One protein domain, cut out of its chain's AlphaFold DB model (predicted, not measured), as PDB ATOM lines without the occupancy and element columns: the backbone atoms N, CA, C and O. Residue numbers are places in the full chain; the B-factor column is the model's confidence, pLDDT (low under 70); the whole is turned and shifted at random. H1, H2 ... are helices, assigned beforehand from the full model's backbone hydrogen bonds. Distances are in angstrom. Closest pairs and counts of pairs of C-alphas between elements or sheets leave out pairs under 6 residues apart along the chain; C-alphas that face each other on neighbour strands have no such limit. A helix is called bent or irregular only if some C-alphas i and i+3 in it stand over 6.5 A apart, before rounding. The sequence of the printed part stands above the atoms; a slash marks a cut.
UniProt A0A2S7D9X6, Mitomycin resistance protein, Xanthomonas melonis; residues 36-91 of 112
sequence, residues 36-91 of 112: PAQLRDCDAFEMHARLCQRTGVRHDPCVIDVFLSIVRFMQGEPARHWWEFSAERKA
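This is residues 36 to 91 of the 112 residues of the protein "Mitomycin resistance protein" of Xanthomonas melonis (UniProt A0A2S7D9X6). One helix, H3, forms the middle of a small all-helix domain, and the other three helices pack on it crosswise. H1 crosses its last turns, H2 meets it with its own first turns and splays away, and H4 crosses its earlier part. The printed part has 56 residues with four named helices, in the order H1, H2, H3, H4, and no named strand. The whole is compact, with a radius of gyration of the C-alphas of 11.1 A and spans of 33 by 25 by 15 A.

H3, residues 62 to 74, is the hub. H4, residues 82 to 91, touches H3, opposite ways at a steep tilt of 69 degrees, only just short of about perpendicular; their closest C-alphas, of Val 66 and Trp 82, are 4.9 A apart. H2, residues 44 to 55, touches H3 with residues 44 to 48 alone, opposite ways at a steep tilt of 54 degrees, and the closest C-alphas, of Ala 44 and Phe 67, are 5.0 A apart. H1, residues 36 to 41, touches H3 at residues 70 to 74 alone, about perpendicular at 86 degrees, with the closest C-alphas, of Arg 40 and Met 74, 5.2 A apart. H1 is apart from H2 and H4, and H2 is apart from H4. Every O i to N i+4 pair is within hydrogen-bond range in H2 and H3, against 0 of 2 in H1, where 2 of 3 O i to N i+3 pairs are, and 3 of 6 in H4.

H3 measures 18.8 A, H2 16.5 A, H4 15.5 A and H1 10.9 A from first to last C-alpha. H1 begins with C-alpha 36 at (294.650, 352.829, 398.288), H3 with C-alpha 62 at (305.247, 353.235, 415.208), and H4 ends with C-alpha 91 at (317.508, 356.821, 411.942). H4 is irregular, with C-alphas 84 and 87 7.1 A apart, and H1 only just so, with C-alphas 38 and 41 6.7 A apart.

The C-alphas farthest apart, of Gly 56 and Pro 78, are 32.8 A apart. The printed part has no cut; the link from H1 to H2 is tight, and those from H2 to H3 and H3 to H4 are short. The mean pLDDT of the printed part is 98.1, and no printed residue is under 70.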
ATOM      1  N   PRO A  36     293.246 353.235 398.210       97.94
ATOM      2  CA  PRO A  36     294.650 352.829 398.288       97.94
ATOM      3  C   PRO A  36     295.579 353.553 397.304       97.94
ATOM      4  O   PRO A  36     296.726 353.833 397.649       97.94
ATOM      5  N   ALA A  37     295.123 353.871 396.088       97.06
ATOM      6  CA  ALA A  37     295.947 354.497 395.058       97.06
ATOM      7  C   ALA A  37     296.422 355.907 395.444       97.06
ATOM      8  O   ALA A  37     297.482 356.329 394.984       97.06
ATOM      9  N   GLN A  38     295.701 356.602 396.331       97.81
ATOM     10  CA  GLN A  38     296.075 357.938 396.811       97.81
ATOM     11  C   GLN A  38     297.385 357.934 397.620       97.81
ATOM     12  O   GLN A  38     298.022 358.973 397.764       97.81
ATOM     13  N   LEU A  39     297.820 356.775 398.124       98.12
ATOM     14  CA  LEU A  39     299.060 356.639 398.894       98.12
ATOM     15  C   LEU A  39     300.333 356.720 398.040       98.12
ATOM     16  O   LEU A  39     301.412 356.875 398.606       98.12
ATOM     17  N   ARG A  40     300.240 356.595 396.707       96.69
ATOM     18  CA  ARG A  40     301.418 356.539 395.820       96.69
ATOM     19  C   ARG A  40     302.298 357.788 395.932       96.69
ATOM     20  O   ARG A  40     303.521 357.665 395.932       96.69
ATOM     21  N   ASP A  41     301.667 358.945 396.100       93.94
ATOM     22  CA  ASP A  41     302.325 360.256 396.137       93.94
ATOM     23  C   ASP A  41     302.394 360.841 397.563       93.94
ATOM     24  O   ASP A  41     302.625 362.035 397.749       93.94
ATOM     25  N   CYS A  42     302.158 360.015 398.589       98.06
ATOM     26  CA  CYS A  42     302.172 360.443 399.987       98.06
ATOM     27  C   CYS A  42     303.554 360.268 400.638       98.06
ATOM     28  O   CYS A  42     304.279 359.323 400.335       98.06
ATOM     29  N   ASP A  43     303.874 361.126 401.612       98.31
ATOM     30  CA  ASP A  43     305.013 360.948 402.521       98.31
ATOM     31  C   ASP A  43     304.538 360.460 403.898       98.31
ATOM     32  O   ASP A  43     303.681 361.074 404.537       98.31
ATOM     33  N   ALA A  44     305.113 359.357 404.379       98.44
ATOM     34  CA  ALA A  44     304.692 358.707 405.620       98.44
ATOM     35  C   ALA A  44     304.911 359.570 406.878       98.44
ATOM     36  O   ALA A  44     304.129 359.489 407.831       98.44
ATOM     37  N   PHE A  45     305.952 360.408 406.904       98.44
ATOM     38  CA  PHE A  45     306.231 361.278 408.047       98.44
ATOM     39  C   PHE A  45     305.278 362.473 408.068       98.44
ATOM     40  O   PHE A  45     304.778 362.839 409.132       98.44
ATOM     41  N   GLU A  46     304.987 363.058 406.907       98.38
ATOM     42  CA  GLU A  46     303.973 364.102 406.780       98.38
ATOM     43  C   GLU A  46     302.580 363.581 407.127       98.38
ATOM     44  O   GLU A  46     301.834 364.263 407.829       98.38
ATOM     45  N   MET A  47     302.232 362.369 406.687       98.69
ATOM     46  CA  MET A  47     300.976 361.718 407.066       98.69
ATOM     47  C   MET A  47     300.840 361.614 408.587       98.69
ATOM     48  O   MET A  47     299.805 361.988 409.133       98.69
ATOM     49  N   HIS A  48     301.883 361.165 409.292       98.69
ATOM     50  CA  HIS A  48     301.868 361.080 410.758       98.69
ATOM     51  C   HIS A  48     301.724 362.450 411.427       98.69
ATOM     52  O   HIS A  48     300.888 362.611 412.319       98.69
ATOM     53  N   ALA A  49     302.470 363.455 410.961       98.38
ATOM     54  CA  ALA A  49     302.367 364.817 411.478       98.38
ATOM     55  C   ALA A  49     300.953 365.397 411.286       98.38
ATOM     56  O   ALA A  49     300.369 365.943 412.226       98.38
ATOM     57  N   ARG A  50     300.367 365.224 410.092       98.62
ATOM     58  CA  ARG A  50     298.993 365.647 409.779       98.62
ATOM     59  C   ARG A  50     297.964 364.887 410.610       98.62
ATOM     60  O   ARG A  50     296.987 365.495 411.037       98.62
ATOM     61  N   LEU A  51     298.175 363.595 410.868       98.69
ATOM     62  CA  LEU A  51     297.277 362.801 411.708       98.69
ATOM     63  C   LEU A  51     297.262 363.368 413.127       98.69
ATOM     64  O   LEU A  51     296.191 363.678 413.639       98.69
ATOM     65  N   CYS A  52     298.441 363.597 413.714       98.56
ATOM     66  CA  CYS A  52     298.556 364.194 415.045       98.56
ATOM     67  C   CYS A  52     297.891 365.572 415.116       98.56
ATOM     68  O   CYS A  52     297.199 365.883 416.083       98.56
ATOM     69  N   GLN A  53     298.065 366.389 414.075       98.50
ATOM     70  CA  GLN A  53     297.439 367.704 413.988       98.50
ATOM     71  C   GLN A  53     295.909 367.617 413.905       98.50
ATOM     72  O   GLN A  53     295.223 368.358 414.603       98.50
ATOM     73  N   ARG A  54     295.363 366.724 413.070       98.38
ATOM     74  CA  ARG A  54     293.912 366.590 412.864       98.38
ATOM     75  C   ARG A  54     293.191 365.995 414.066       98.38
ATOM     76  O   ARG A  54     292.053 366.370 414.324       98.38
ATOM     77  N   THR A  55     293.831 365.080 414.788       97.75
ATOM     78  CA  THR A  55     293.228 364.453 415.972       97.75
ATOM     79  C   THR A  55     293.521 365.208 417.265       97.75
ATOM     80  O   THR A  55     292.886 364.927 418.276       97.75
ATOM     81  N   GLY A  56     294.497 366.125 417.275       98.06
ATOM     82  CA  GLY A  56     294.988 366.769 418.498       98.06
ATOM     83  C   GLY A  56     295.709 365.805 419.452       98.06
ATOM     84  O   GLY A  56     295.946 366.143 420.609       98.06
ATOM     85  N   VAL A  57     296.051 364.600 418.984       97.25
ATOM     86  CA  VAL A  57     296.671 363.533 419.779       97.25
ATOM     87  C   VAL A  57     298.071 363.271 419.259       97.25
ATOM     88  O   VAL A  57     298.285 363.130 418.058       97.25
ATOM     89  N   ARG A  58     299.038 363.137 420.169       97.25
ATOM     90  CA  ARG A  58     300.373 362.658 419.814       97.25
ATOM     91  C   ARG A  58     300.342 361.142 419.647       97.25
ATOM     92  O   ARG A  58     300.529 360.412 420.613       97.25
ATOM     93  N   HIS A  59     300.094 360.690 418.422       97.75
ATOM     94  CA  HIS A  59     300.124 359.270 418.070       97.75
ATOM     95  C   HIS A  59     301.526 358.682 418.205       97.75
ATOM     96  O   HIS A  59     302.526 359.362 417.940       97.75
ATOM     97  N   ASP A  60     301.595 357.398 418.554       97.75
ATOM     98  CA  ASP A  60     302.863 356.691 418.693       97.75
ATOM     99  C   ASP A  60     303.678 356.723 417.388       97.75
ATOM    100  O   ASP A  60     303.125 356.554 416.296       97.75
ATOM    101  N   PRO A  61     305.015 356.881 417.455       97.12
ATOM    102  CA  PRO A  61     305.846 356.914 416.254       97.12
ATOM    103  C   PRO A  61     305.795 355.631 415.414       97.12
ATOM    104  O   PRO A  61     306.121 355.689 414.234       97.12
ATOM    105  N   CYS A  62     305.396 354.480 415.975       97.56
ATOM    106  CA  CYS A  62     305.247 353.235 415.208       97.56
ATOM    107  C   CYS A  62     304.158 353.322 414.124       97.56
ATOM    108  O   CYS A  62     304.187 352.554 413.168       97.56
ATOM    109  N   VAL A  63     303.249 354.299 414.199       98.44
ATOM    110  CA  VAL A  63     302.293 354.579 413.118       98.44
ATOM    111  C   VAL A  63     303.017 354.994 411.828       98.44
ATOM    112  O   VAL A  63     302.587 354.617 410.741       98.44
ATOM    113  N   ILE A  64     304.167 355.677 411.926       98.75
ATOM    114  CA  ILE A  64     305.011 355.991 410.758       98.75
ATOM    115  C   ILE A  64     305.512 354.702 410.095       98.75
ATOM    116  O   ILE A  64     305.563 354.640 408.873       98.75
ATOM    117  N   ASP A  65     305.840 353.665 410.870       98.75
ATOM    118  CA  ASP A  65     306.313 352.381 410.333       98.75
ATOM    119  C   ASP A  65     305.207 351.704 409.496       98.75
ATOM    120  O   ASP A  65     305.458 351.168 408.413       98.75
ATOM    121  N   VAL A  66     303.951 351.797 409.954       98.69
ATOM    122  CA  VAL A  66     302.781 351.341 409.189       98.69
ATOM    123  C   VAL A  66     302.610 352.172 407.917       98.69
ATOM    124  O   VAL A  66     302.454 351.593 406.840       98.69
ATOM    125  N   PHE A  67     302.695 353.502 408.005       98.81
ATOM    126  CA  PHE A  67     302.580 354.392 406.845       98.81
ATOM    127  C   PHE A  67     303.688 354.169 405.811       98.81
ATOM    128  O   PHE A  67     303.384 354.058 404.626       98.81
ATOM    129  N   LEU A  68     304.941 354.001 406.240       98.81
ATOM    130  CA  LEU A  68     306.046 353.614 405.362       98.81
ATOM    131  C   LEU A  68     305.720 352.308 404.642       98.81
ATOM    132  O   LEU A  68     305.826 352.249 403.420       98.81
ATOM    133  N   SER A  69     305.237 351.296 405.372       98.56
ATOM    134  CA  SER A  69     304.921 349.995 404.778       98.56
ATOM    135  C   SER A  69     303.874 350.076 403.661       98.56
ATOM    136  O   SER A  69     304.039 349.427 402.628       98.56
ATOM    137  N   ILE A  70     302.825 350.891 403.821       98.62
ATOM    138  CA  ILE A  70     301.749 351.001 402.826       98.62
ATOM    139  C   ILE A  70     302.101 351.955 401.682       98.62
ATOM    140  O   ILE A  70     301.737 351.670 400.546       98.62
ATOM    141  N   VAL A  71     302.840 353.039 401.942       98.69
ATOM    142  CA  VAL A  71     303.315 353.967 400.902       98.69
ATOM    143  C   VAL A  71     304.304 353.253 399.982       98.69
ATOM    144  O   VAL A  71     304.090 353.203 398.773       98.69
ATOM    145  N   ARG A  72     305.326 352.602 400.554       98.44
ATOM    146  CA  ARG A  72     306.338 351.827 399.814       98.44
ATOM    147  C   ARG A  72     305.697 350.710 399.010       98.44
ATOM    148  O   ARG A  72     305.983 350.544 397.823       98.44
ATOM    149  N   PHE A  73     304.754 350.000 399.632       98.50
ATOM    150  CA  PHE A  73     303.946 349.024 398.926       98.50
ATOM    151  C   PHE A  73     303.241 349.677 397.734       98.50
ATOM    152  O   PHE A  73     303.431 349.203 396.621       98.50
ATOM    153  N   MET A  74     302.494 350.772 397.893       98.25
ATOM    154  CA  MET A  74     301.772 351.426 396.786       98.25
ATOM    155  C   MET A  74     302.669 352.059 395.707       98.25
ATOM    156  O   MET A  74     302.222 352.215 394.567       98.25
ATOM    157  N   GLN A  75     303.933 352.336 396.028       97.62
ATOM    158  CA  GLN A  75     304.976 352.775 395.092       97.62
ATOM    159  C   GLN A  75     305.630 351.624 394.308       97.62
ATOM    160  O   GLN A  75     306.394 351.871 393.381       97.62
ATOM    161  N   GLY A  76     305.292 350.370 394.624       97.31
ATOM    162  CA  GLY A  76     305.701 349.189 393.859       97.31
ATOM    163  C   GLY A  76     306.581 348.204 394.625       97.31
ATOM    164  O   GLY A  76     306.831 347.112 394.119       97.31
ATOM    165  N   GLU A  77     307.003 348.522 395.850       98.06
ATOM    166  CA  GLU A  77     307.799 347.598 396.659       98.06
ATOM    167  C   GLU A  77     306.966 346.390 397.140       98.06
ATOM    168  O   GLU A  77     305.731 346.468 397.214       98.06
ATOM    169  N   PRO A  78     307.602 345.248 397.470       98.06
ATOM    170  CA  PRO A  78     306.906 344.094 398.032       98.06
ATOM    171  C   PRO A  78     306.172 344.424 399.338       98.06
ATOM    172  O   PRO A  78     306.610 345.272 400.114       98.06
ATOM    173  N   ALA A  79     305.081 343.709 399.619       98.12
ATOM    174  CA  ALA A  79     304.414 343.806 400.914       98.12
ATOM    175  C   ALA A  79     305.346 343.279 402.018       98.12
ATOM    176  O   ALA A  79     305.808 342.140 401.955       98.12
ATOM    177  N   ARG A  80     305.600 344.104 403.034       98.19
ATOM    178  CA  ARG A  80     306.469 343.795 404.178       98.19
ATOM    179  C   ARG A  80     305.743 344.047 405.488       98.19
ATOM    180  O   ARG A  80     304.748 344.779 405.530       98.19
ATOM    181  N   HIS A  81     306.226 343.443 406.561       98.31
ATOM    182  CA  HIS A  81     305.728 343.760 407.889       98.31
ATOM    183  C   HIS A  81     306.142 345.178 408.279       98.31
ATOM    184  O   HIS A  81     307.256 345.615 408.001       98.31
ATOM    185  N   TRP A  82     305.248 345.909 408.948       98.25
ATOM    186  CA  TRP A  82     305.510 347.305 409.310       98.25
ATOM    187  C   TRP A  82     306.768 347.463 410.180       98.25
ATOM    188  O   TRP A  82     307.524 348.409 409.996       98.25
ATOM    189  N   TRP A  83     307.058 346.518 411.082       97.81
ATOM    190  CA  TRP A  83     308.204 346.634 411.991       97.81
ATOM    191  C   TRP A  83     309.560 346.584 411.279       97.81
ATOM    192  O   TRP A  83     310.545 347.052 411.852       97.81
ATOM    193  N   GLU A  84     309.623 346.087 410.040       98.56
ATOM    194  CA  GLU A  84     310.839 346.108 409.216       98.56
ATOM    195  C   GLU A  84     311.313 347.545 408.927       98.56
ATOM    196  O   GLU A  84     312.508 347.778 408.763       98.56
ATOM    197  N   PHE A  85     310.408 348.529 408.971       98.31
ATOM    198  CA  PHE A  85     310.709 349.951 408.760       98.31
ATOM    199  C   PHE A  85     311.134 350.691 410.044       98.31
ATOM    200  O   PHE A  85     311.546 351.850 409.994       98.31
ATOM    201  N   SER A  86     311.122 350.016 411.203       98.31
ATOM    202  CA  SER A  86     311.438 350.643 412.498       98.31
ATOM    203  C   SER A  86     312.844 351.238 412.548       98.31
ATOM    204  O   SER A  86     313.063 352.268 413.188       98.31
ATOM    205  N   ALA A  87     313.820 350.562 411.932       98.31
ATOM    206  CA  ALA A  87     315.207 351.020 411.907       98.31
ATOM    207  C   ALA A  87     315.352 352.300 411.069       98.31
ATOM    208  O   ALA A  87     315.957 353.266 411.534       98.31
ATOM    209  N   GLU A  88     314.722 352.332 409.890       98.00
ATOM    210  CA  GLU A  88     314.678 353.497 408.999       98.00
ATOM    211  C   GLU A  88     314.053 354.703 409.707       98.00
ATOM    212  O   GLU A  88     314.681 355.760 409.806       98.00
ATOM    213  N   ARG A  89     312.865 354.536 410.302       98.12
ATOM    214  CA  ARG A  89     312.212 355.609 411.058       98.12
ATOM    215  C   ARG A  89     313.097 356.149 412.174       98.12
ATOM    216  O   ARG A  89     313.209 357.365 412.324       98.12
ATOM    217  N   LYS A  90     313.693 355.273 412.993       97.88
ATOM    218  CA  LYS A  90     314.551 355.693 414.114       97.88
ATOM    219  C   LYS A  90     315.740 356.517 413.621       97.88
ATOM    220  O   LYS A  90     316.015 357.560 414.210       97.88
ATOM    221  N   ALA A  91     316.393 356.091 412.539       97.69
ATOM    222  CA  ALA A  91     317.508 356.821 411.942       97.69
ATOM    223  C   ALA A  91     317.079 358.208 411.431       97.69
ATOM    224  O   ALA A  91     317.711 359.211 411.763       97.69
TER     225      ALA A  91